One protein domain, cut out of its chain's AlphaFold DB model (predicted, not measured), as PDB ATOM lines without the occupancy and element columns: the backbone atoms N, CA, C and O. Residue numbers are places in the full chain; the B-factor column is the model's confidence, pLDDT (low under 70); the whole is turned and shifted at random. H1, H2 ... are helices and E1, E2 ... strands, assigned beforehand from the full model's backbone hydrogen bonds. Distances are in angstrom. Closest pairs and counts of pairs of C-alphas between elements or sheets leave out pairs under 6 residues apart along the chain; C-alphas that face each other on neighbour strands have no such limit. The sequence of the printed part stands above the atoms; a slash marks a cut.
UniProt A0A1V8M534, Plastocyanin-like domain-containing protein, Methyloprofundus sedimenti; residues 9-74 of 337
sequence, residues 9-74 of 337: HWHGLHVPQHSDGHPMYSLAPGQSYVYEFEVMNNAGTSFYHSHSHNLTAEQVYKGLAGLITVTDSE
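What this domain is: This is residues 9 to 74 of the 337 residues of the protein "Plastocyanin-like domain-containing protein" of Methyloprofundus sedimenti (UniProt A0A1V8M534). With little regular structure, the domain is a small sheet of three strands with a short helix, H1, at one end and a long loop, residues 12 to 43, arching beyond E1. The 66 printed residues run E1, E2, H1, E3, with 22 in named elements, mixed in class; the sheet's order is E1, E2, E3, antiparallel. It is elongated, 40 by 23 by 17 A, and only just compact, close to loose, with a radius of gyration of the C-alphas of 12.9 A.

Where its parts are: From first to last C-alpha, E2, residues 44 to 50, measures 20.4 A, and E3, residues 65 to 70, 16.3 A, ending at (49.521, -20.139, 35.997). E1, residues 9 to 11, begins at (37.247, -10.893, 33.476) and measures 5.7 A; H1, residues 56 to 61, 8.4 A.

How they stand to each other: E1 and E2 form an antiparallel hairpin at 153 degrees, with N 9 and O 49 2.9 A apart, within hydrogen-bond range. E2 and E3 are antiparallel at 153 degrees, with N 46 and O 68 2.8 A apart, also within range. H1 is on the sheet, at the sheet's level, its height 2.8 A over a local plane of just 6 C-alphas; its closest C-alphas with E2 are those of Thr 56 and Ser 50, 5.3 A apart. In H1 every O i to N i+4 pair is within hydrogen-bond range.

The domain as a whole: The C-alphas farthest apart, of Pro 29 and Glu 74, are 41.2 A apart. The printed part has no cut; the link E1 to E2 is long, 32 residues. No printed residue has pLDDT under 70.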
ATOM      1  N   HIS A   9      35.947 -11.513  33.238       98.31
ATOM      2  CA  HIS A   9      37.247 -10.893  33.476       98.31
ATOM      3  C   HIS A   9      38.255 -11.921  33.979       98.31
ATOM      4  O   HIS A   9      37.927 -12.737  34.844       98.31
ATOM      5  N   TRP A  10      39.477 -11.855  33.456       97.75
ATOM      6  CA  TRP A  10      40.596 -12.730  33.807       97.75
ATOM      7  C   TRP A  10      41.481 -12.061  34.858       97.75
ATOM      8  O   TRP A  10      42.610 -11.655  34.591       97.75
ATOM      9  N   HIS A  11      40.945 -11.910  36.064       98.19
ATOM     10  CA  HIS A  11      41.568 -11.142  37.128       98.19
ATOM     11  C   HIS A  11      42.980 -11.641  37.459       98.19
ATOM     12  O   HIS A  11      43.189 -12.749  37.964       98.19
ATOM     13  N   GLY A  12      43.949 -10.756  37.222       96.62
ATOM     14  CA  GLY A  12      45.372 -11.002  37.430       96.62
ATOM     15  C   GLY A  12      46.138 -11.378  36.164       96.62
ATOM     16  O   GLY A  12      47.365 -11.365  36.204       96.62
ATOM     17  N   LEU A  13      45.468 -11.672  35.044       97.12
ATOM     18  CA  LEU A  13      46.141 -11.954  33.776       97.12
ATOM     19  C   LEU A  13      46.447 -10.672  32.992       97.12
ATOM     20  O   LEU A  13      45.641  -9.747  32.937       97.12
ATOM     21  N   HIS A  14      47.616 -10.636  32.358       95.38
ATOM     22  CA  HIS A  14      47.986  -9.610  31.394       95.38
ATOM     23  C   HIS A  14      47.431 -10.015  30.029       95.38
ATOM     24  O   HIS A  14      47.988 -10.879  29.356       95.38
ATOM     25  N   VAL A  15      46.320  -9.397  29.634       96.56
ATOM     26  CA  VAL A  15      45.606  -9.736  28.398       96.56
ATOM     27  C   VAL A  15      45.253  -8.483  27.590       96.56
ATOM     28  O   VAL A  15      45.163  -7.387  28.149       96.56
ATOM     29  N   PRO A  16      45.020  -8.608  26.269       96.00
ATOM     30  CA  PRO A  16      44.512  -7.505  25.462       96.00
ATOM     31  C   PRO A  16      43.153  -7.006  25.964       96.00
ATOM     32  O   PRO A  16      42.311  -7.795  26.388       96.00
ATOM     33  N   GLN A  17      42.878  -5.707  25.817       94.62
ATOM     34  CA  GLN A  17      41.636  -5.073  26.289       94.62
ATOM     35  C   GLN A  17      40.351  -5.791  25.827       94.62
ATOM     36  O   GLN A  17      39.400  -5.916  26.596       94.62
ATOM     37  N   HIS A  18      40.302  -6.245  24.570       94.75
ATOM     38  CA  HIS A  18      39.136  -6.941  24.010       94.75
ATOM     39  C   HIS A  18      38.928  -8.342  24.607       94.75
ATOM     40  O   HIS A  18      37.852  -8.915  24.471       94.75
ATOM     41  N   SER A  19      39.945  -8.885  25.272       96.69
ATOM     42  CA  SER A  19      39.897 -10.168  25.967       96.69
ATOM     43  C   SER A  19      39.813 -10.010  27.484       96.69
ATOM     44  O   SER A  19      39.472 -10.974  28.151       96.69
ATOM     45  N   ASP A  20      40.047  -8.815  28.033       96.81
ATOM     46  CA  ASP A  20      40.101  -8.557  29.479       96.81
ATOM     47  C   ASP A  20      38.751  -8.653  30.195       96.81
ATOM     48  O   ASP A  20      38.705  -8.830  31.406       96.81
ATOM     49  N   GLY A  21      37.635  -8.558  29.473       96.25
ATOM     50  CA  GLY A  21      36.311  -8.617  30.094       96.25
ATOM     51  C   GLY A  21      35.744  -7.265  30.500       96.25
ATOM     52  O   GLY A  21      34.853  -7.204  31.348       96.25
ATOM     53  N   HIS A  22      36.206  -6.177  29.878       96.06
ATOM     54  CA  HIS A  22      35.616  -4.856  30.084       96.06
ATOM     55  C   HIS A  22      34.082  -4.901  29.878       96.06
ATOM     56  O   HIS A  22      33.618  -5.507  28.906       96.06
ATOM     57  N   PRO A  23      33.266  -4.235  30.725       95.62
ATOM     58  CA  PRO A  23      31.805  -4.350  30.676       95.62
ATOM     59  C   PRO A  23      31.158  -4.016  29.323       95.62
ATOM     60  O   PRO A  23      30.060  -4.496  29.043       95.62
ATOM     61  N   MET A  24      31.832  -3.223  28.482       95.12
ATOM     62  CA  MET A  24      31.376  -2.883  27.125       95.12
ATOM     63  C   MET A  24      31.281  -4.094  26.189       95.12
ATOM     64  O   MET A  24      30.548  -4.035  25.209       95.12
ATOM     65  N   TYR A  25      32.000  -5.176  26.500       95.19
ATOM     66  CA  TYR A  25      32.009  -6.426  25.741       95.19
ATOM     67  C   TYR A  25      31.019  -7.464  26.300       95.19
ATOM     68  O   TYR A  25      31.114  -8.643  25.974       95.19
ATOM     69  N   SER A  26      30.069  -7.051  27.152       95.69
ATOM     70  CA  SER A  26      29.033  -7.958  27.667       95.69
ATOM     71  C   SER A  26      28.198  -8.555  26.537       95.69
ATOM     72  O   SER A  26      27.689  -7.843  25.673       95.69
ATOM     73  N   LEU A  27      28.018  -9.870  26.595       96.25
ATOM     74  CA  LEU A  27      27.224 -10.645  25.654       96.25
ATOM     75  C   LEU A  27      25.783 -10.759  26.127       96.25
ATOM     76  O   LEU A  27      25.536 -10.973  27.315       96.25
ATOM     77  N   ALA A  28      24.833 -10.677  25.198       96.69
ATOM     78  CA  ALA A  28      23.440 -10.990  25.483       96.69
ATOM     79  C   ALA A  28      23.240 -12.508  25.691       96.69
ATOM     80  O   ALA A  28      24.038 -13.316  25.199       96.69
ATOM     81  N   PRO A  29      22.158 -12.930  26.373       96.69
ATOM     82  CA  PRO A  29      21.801 -14.341  26.490       96.69
ATOM     83  C   PRO A  29      21.800 -15.065  25.138       96.69
ATOM     84  O   PRO A  29      21.219 -14.585  24.166       96.69
ATOM     85  N   GLY A  30      22.441 -16.235  25.080       96.06
ATOM     86  CA  GLY A  30      22.532 -17.047  23.861       96.06
ATOM     87  C   GLY A  30      23.683 -16.687  22.918       96.06
ATOM     88  O   GLY A  30      23.911 -17.423  21.963       96.06
ATOM     89  N   GLN A  31      24.427 -15.609  23.179       96.44
ATOM     90  CA  GLN A  31      25.618 -15.260  22.404       96.44
ATOM     91  C   GLN A  31      26.879 -15.952  22.939       96.44
ATOM     92  O   GLN A  31      26.933 -16.403  24.083       96.44
ATOM     93  N   SER A  32      27.909 -16.003  22.095       94.38
ATOM     94  CA  SER A  32      29.219 -16.578  22.399       94.38
ATOM     95  C   SER A  32      30.337 -15.621  22.004       94.38
ATOM     96  O   SER A  32      30.231 -14.932  20.989       94.38
ATOM     97  N   TYR A  33      31.429 -15.639  22.764       93.62
ATOM     98  CA  TYR A  33      32.671 -14.944  22.444       93.62
ATOM     99  C   TYR A  33      33.838 -15.909  22.602       93.62
ATOM    100  O   TYR A  33      33.859 -16.706  23.541       93.62
ATOM    101  N   VAL A  34      34.784 -15.847  21.670       95.00
ATOM    102  CA  VAL A  34      36.009 -16.644  21.707       95.00
ATOM    103  C   VAL A  34      37.126 -15.735  22.192       95.00
ATOM    104  O   VAL A  34      37.407 -14.715  21.570       95.00
ATOM    105  N   TYR A  35      37.736 -16.103  23.314       95.50
ATOM    106  CA  TYR A  35      38.903 -15.417  23.851       95.50
ATOM    107  C   TYR A  35      40.166 -16.072  23.294       95.50
ATOM    108  O   TYR A  35      40.345 -17.281  23.440       95.50
ATOM    109  N   GLU A  36      41.041 -15.271  22.693       95.12
ATOM    110  CA  GLU A  36      42.351 -15.705  22.214       95.12
ATOM    111  C   GLU A  36      43.401 -14.702  22.694       95.12
ATOM    112  O   GLU A  36      43.300 -13.501  22.430       95.12
ATOM    113  N   PHE A  37      44.366 -15.179  23.476       96.50
ATOM    114  CA  PHE A  37      45.514 -14.407  23.939       96.50
ATOM    115  C   PHE A  37      46.604 -15.347  24.456       96.50
ATOM    116  O   PHE A  37      46.335 -16.479  24.861       96.50
ATOM    117  N   GLU A  38      47.838 -14.856  24.465       96.38
ATOM    118  CA  GLU A  38      48.969 -15.533  25.090       96.38
ATOM    119  C   GLU A  38      49.009 -15.222  26.591       96.38
ATOM    120  O   GLU A  38      48.828 -14.077  27.007       96.38
ATOM    121  N   VAL A  39      49.250 -16.239  27.423       96.00
ATOM    122  CA  VAL A  39      49.440 -16.047  28.865       96.00
ATOM    123  C   VAL A  39      50.880 -15.603  29.107       96.00
ATOM    124  O   VAL A  39      51.795 -16.419  29.100       96.00
ATOM    125  N   MET A  40      51.068 -14.303  29.331       94.19
ATOM    126  CA  MET A  40      52.383 -13.692  29.580       94.19
ATOM    127  C   MET A  40      52.764 -13.635  31.066       94.19
ATOM    128  O   MET A  40      53.833 -13.143  31.426       94.19
ATOM    129  N   ASN A  41      51.861 -14.057  31.949       94.00
ATOM    130  CA  ASN A  41      52.075 -14.019  33.387       94.00
ATOM    131  C   ASN A  41      53.093 -15.068  33.829       94.00
ATOM    132  O   ASN A  41      53.087 -16.203  33.358       94.00
ATOM    133  N   ASN A  42      53.886 -14.701  34.827       93.75
ATOM    134  CA  ASN A  42      54.645 -15.663  35.611       93.75
ATOM    135  C   ASN A  42      53.706 -16.563  36.440       93.75
ATOM    136  O   ASN A  42      52.522 -16.261  36.620       93.75
ATOM    137  N   ALA A  43      54.256 -17.631  37.015       95.69
ATOM    138  CA  ALA A  43      53.512 -18.544  37.869       95.69
ATOM    139  C   ALA A  43      52.883 -17.847  39.086       95.69
ATOM    140  O   ALA A  43      53.514 -17.019  39.755       95.69
ATOM    141  N   GLY A  44      51.644 -18.226  39.395       96.06
ATOM    142  CA  GLY A  44      50.843 -17.615  40.451       96.06
ATOM    143  C   GLY A  44      49.370 -18.011  40.388       96.06
ATOM    144  O   GLY A  44      48.972 -18.879  39.603       96.06
ATOM    145  N   THR A  45      48.562 -17.367  41.232       97.88
ATOM    146  CA  THR A  45      47.133 -17.662  41.383       97.88
ATOM    147  C   THR A  45      46.284 -16.491  40.881       97.88
ATOM    148  O   THR A  45      46.105 -15.458  41.530       97.88
ATOM    149  N   SER A  46      45.694 -16.670  39.711       97.38
ATOM    150  CA  SER A  46      44.699 -15.763  39.136       97.38
ATOM    151  C   SER A  46      43.295 -16.330  39.350       97.38
ATOM    152  O   SER A  46      43.112 -17.431  39.872       97.38
ATOM    153  N   PHE A  47      42.265 -15.590  38.962       96.44
ATOM    154  CA  PHE A  47      40.905 -16.119  38.942       96.44
ATOM    155  C   PHE A  47      40.093 -15.437  37.849       96.44
ATOM    156  O   PHE A  47      40.383 -14.308  37.471       96.44
ATOM    157  N   TYR A  48      39.085 -16.120  37.315       97.62
ATOM    158  CA  TYR A  48      38.097 -15.493  36.452       97.62
ATOM    159  C   TYR A  48      36.819 -15.221  37.228       97.62
ATOM    160  O   TYR A  48      36.467 -15.966  38.146       97.62
ATOM    161  N   HIS A  49      36.103 -14.169  36.851       98.25
ATOM    162  CA  HIS A  49      34.790 -13.874  37.408       98.25
ATOM    163  C   HIS A  49      33.940 -13.026  36.459       98.25
ATOM    164  O   HIS A  49      34.457 -12.420  35.519       98.25
ATOM    165  N   SER A  50      32.626 -12.968  36.698       97.50
ATOM    166  CA  SER A  50      31.767 -12.027  35.968       97.50
ATOM    167  C   SER A  50      32.217 -10.584  36.192       97.50
ATOM    168  O   SER A  50      32.540 -10.202  37.318       97.50
ATOM    169  N   HIS A  51      32.192  -9.771  35.138       97.50
ATOM    170  CA  HIS A  51      32.521  -8.347  35.200       97.50
ATOM    171  C   HIS A  51      31.474  -7.462  34.496       97.50
ATOM    172  O   HIS A  51      31.772  -6.398  33.947       97.50
ATOM    173  N   SER A  52      30.213  -7.900  34.494       96.31
ATOM    174  CA  SER A  52      29.128  -7.178  33.828       96.31
ATOM    175  C   SER A  52      28.644  -5.952  34.590       96.31
ATOM    176  O   SER A  52      28.407  -5.975  35.798       96.31
ATOM    177  N   HIS A  53      28.435  -4.859  33.851       95.56
ATOM    178  CA  HIS A  53      28.018  -3.581  34.420       95.56
ATOM    179  C   HIS A  53      26.733  -3.730  35.251       95.56
ATOM    180  O   HIS A  53      25.721  -4.210  34.750       95.56
ATOM    181  N   ASN A  54      26.787  -3.304  36.518       92.06
ATOM    182  CA  ASN A  54      25.722  -3.416  37.530       92.06
ATOM    183  C   ASN A  54      25.290  -4.844  37.915       92.06
ATOM    184  O   ASN A  54      24.404  -4.982  38.752       92.06
ATOM    185  N   LEU A  55      25.919  -5.883  37.360       94.38
ATOM    186  CA  LEU A  55      25.550  -7.286  37.582       94.38
ATOM    187  C   LEU A  55      26.692  -8.125  38.168       94.38
ATOM    188  O   LEU A  55      26.418  -9.174  38.742       94.38
ATOM    189  N   THR A  56      27.946  -7.646  38.104       95.88
ATOM    190  CA  THR A  56      29.144  -8.317  38.645       95.88
ATOM    191  C   THR A  56      28.882  -8.949  40.004       95.88
ATOM    192  O   THR A  56      29.079 -10.143  40.196       95.88
ATOM    193  N   ALA A  57      28.403  -8.151  40.955       93.81
ATOM    194  CA  ALA A  57      28.298  -8.584  42.334       93.81
ATOM    195  C   ALA A  57      27.267  -9.716  42.511       93.81
ATOM    196  O   ALA A  57      27.548 -10.696  43.197       93.81
ATOM    197  N   GLU A  58      26.111  -9.631  41.850       93.94
ATOM    198  CA  GLU A  58      25.075 -10.667  41.918       93.94
ATOM    199  C   GLU A  58      25.482 -11.937  41.159       93.94
ATOM    200  O   GLU A  58      25.271 -13.049  41.643       93.94
ATOM    201  N   GLN A  59      26.110 -11.791  39.996       96.25
ATOM    202  CA  GLN A  59      26.558 -12.923  39.191       96.25
ATOM    203  C   GLN A  59      27.698 -13.699  39.867       96.25
ATOM    204  O   GLN A  59      27.662 -14.930  39.913       96.25
ATOM    205  N   VAL A  60      28.667 -12.997  40.465       96.88
ATOM    206  CA  VAL A  60      29.714 -13.615  41.297       96.88
ATOM    207  C   VAL A  60      29.100 -14.307  42.513       96.88
ATOM    208  O   VAL A  60      29.447 -15.448  42.817       96.88
ATOM    209  N   TYR A  61      28.129 -13.667  43.173       95.94
ATOM    210  CA  TYR A  61      27.421 -14.256  44.309       95.94
ATOM    211  C   TYR A  61      26.733 -15.582  43.943       95.94
ATOM    212  O   TYR A  61      26.834 -16.562  44.686       95.94
ATOM    213  N   LYS A  62      26.098 -15.633  42.766       94.88
ATOM    214  CA  LYS A  62      25.438 -16.825  42.208       94.88
ATOM    215  C   LYS A  62      26.403 -17.892  41.673       94.88
ATOM    216  O   LYS A  62      25.942 -18.970  41.311       94.88
ATOM    217  N   GLY A  63      27.711 -17.623  41.650       94.81
ATOM    218  CA  GLY A  63      28.740 -18.628  41.374       94.81
ATOM    219  C   GLY A  63      29.574 -18.408  40.112       94.81
ATOM    220  O   GLY A  63      30.355 -19.290  39.771       94.81
ATOM    221  N   LEU A  64      29.463 -17.269  39.415       96.06
ATOM    222  CA  LEU A  64      30.319 -16.970  38.256       96.06
ATOM    223  C   LEU A  64      31.713 -16.489  38.681       96.06
ATOM    224  O   LEU A  64      32.066 -15.324  38.480       96.06
ATOM    225  N   ALA A  65      32.489 -17.390  39.280       95.94
ATOM    226  CA  ALA A  65      33.899 -17.205  39.585       95.94
ATOM    227  C   ALA A  65      34.631 -18.555  39.638       95.94
ATOM    228  O   ALA A  65      34.053 -19.557  40.059       95.94
ATOM    229  N   GLY A  66      35.908 -18.579  39.262       95.12
ATOM    230  CA  GLY A  66      36.734 -19.780  39.334       95.12
ATOM    231  C   GLY A  66      38.227 -19.472  39.309       95.12
ATOM    232  O   GLY A  66      38.656 -18.445  38.796       95.12
ATOM    233  N   LEU A  67      39.018 -20.360  39.898       95.25
ATOM    234  CA  LEU A  67      40.469 -20.222  40.008       95.25
ATOM    235  C   LEU A  67      41.182 -20.467  38.671       95.25
ATOM    236  O   LEU A  67      40.761 -21.309  37.880       95.25
ATOM    237  N   ILE A  68      42.292 -19.760  38.463       96.81
ATOM    238  CA  ILE A  68      43.241 -19.983  37.371       96.81
ATOM    239  C   ILE A  68      44.628 -20.127  37.984       96.81
ATOM    240  O   ILE A  68      45.142 -19.200  38.605       96.81
ATOM    241  N   THR A  69      45.256 -21.273  37.761       96.50
ATOM    242  CA  THR A  69      46.655 -21.484  38.125       96.50
ATOM    243  C   THR A  69      47.522 -21.258  36.899       96.50
ATOM    244  O   THR A  69      47.353 -21.943  35.892       96.50
ATOM    245  N   VAL A  70      48.458 -20.313  36.992       96.94
ATOM    246  CA  VAL A  70      49.521 -20.139  35.997       96.94
ATOM    247  C   VAL A  70      50.769 -20.840  36.523       96.94
ATOM    248  O   VAL A  70      51.129 -20.675  37.689       96.94
ATOM    249  N   THR A  71      51.419 -21.627  35.670       95.56
ATOM    250  CA  THR A  71      52.671 -22.336  35.968       95.56
ATOM    251  C   THR A  71      53.732 -21.950  34.951       95.56
ATOM    252  O   THR A  71      53.409 -21.767  33.779       95.56
ATOM    253  N   ASP A  72      54.992 -21.906  35.365       95.06
ATOM    254  CA  ASP A  72      56.129 -21.646  34.486       95.06
ATOM    255  C   ASP A  72      57.318 -22.558  34.833       95.06
ATOM    256  O   ASP A  72      57.292 -23.325  35.799       95.06
ATOM    257  N   SER A  73      58.369 -22.506  34.020       94.69
ATOM    258  CA  SER A  73      59.553 -23.349  34.200       94.69
ATOM    259  C   SER A  73      60.406 -22.980  35.418       94.69
ATOM    260  O   SER A  73      61.194 -23.817  35.856       94.69
ATOM    261  N   GLU A  74      60.278 -21.772  35.973       93.12
ATOM    262  CA  GLU A  74      61.008 -21.359  37.176       93.12
ATOM    263  C   GLU A  74      60.321 -21.897  38.433       93.12
ATOM    264  O   GLU A  74      60.976 -22.490  39.288       93.12
TER     265      GLU A  74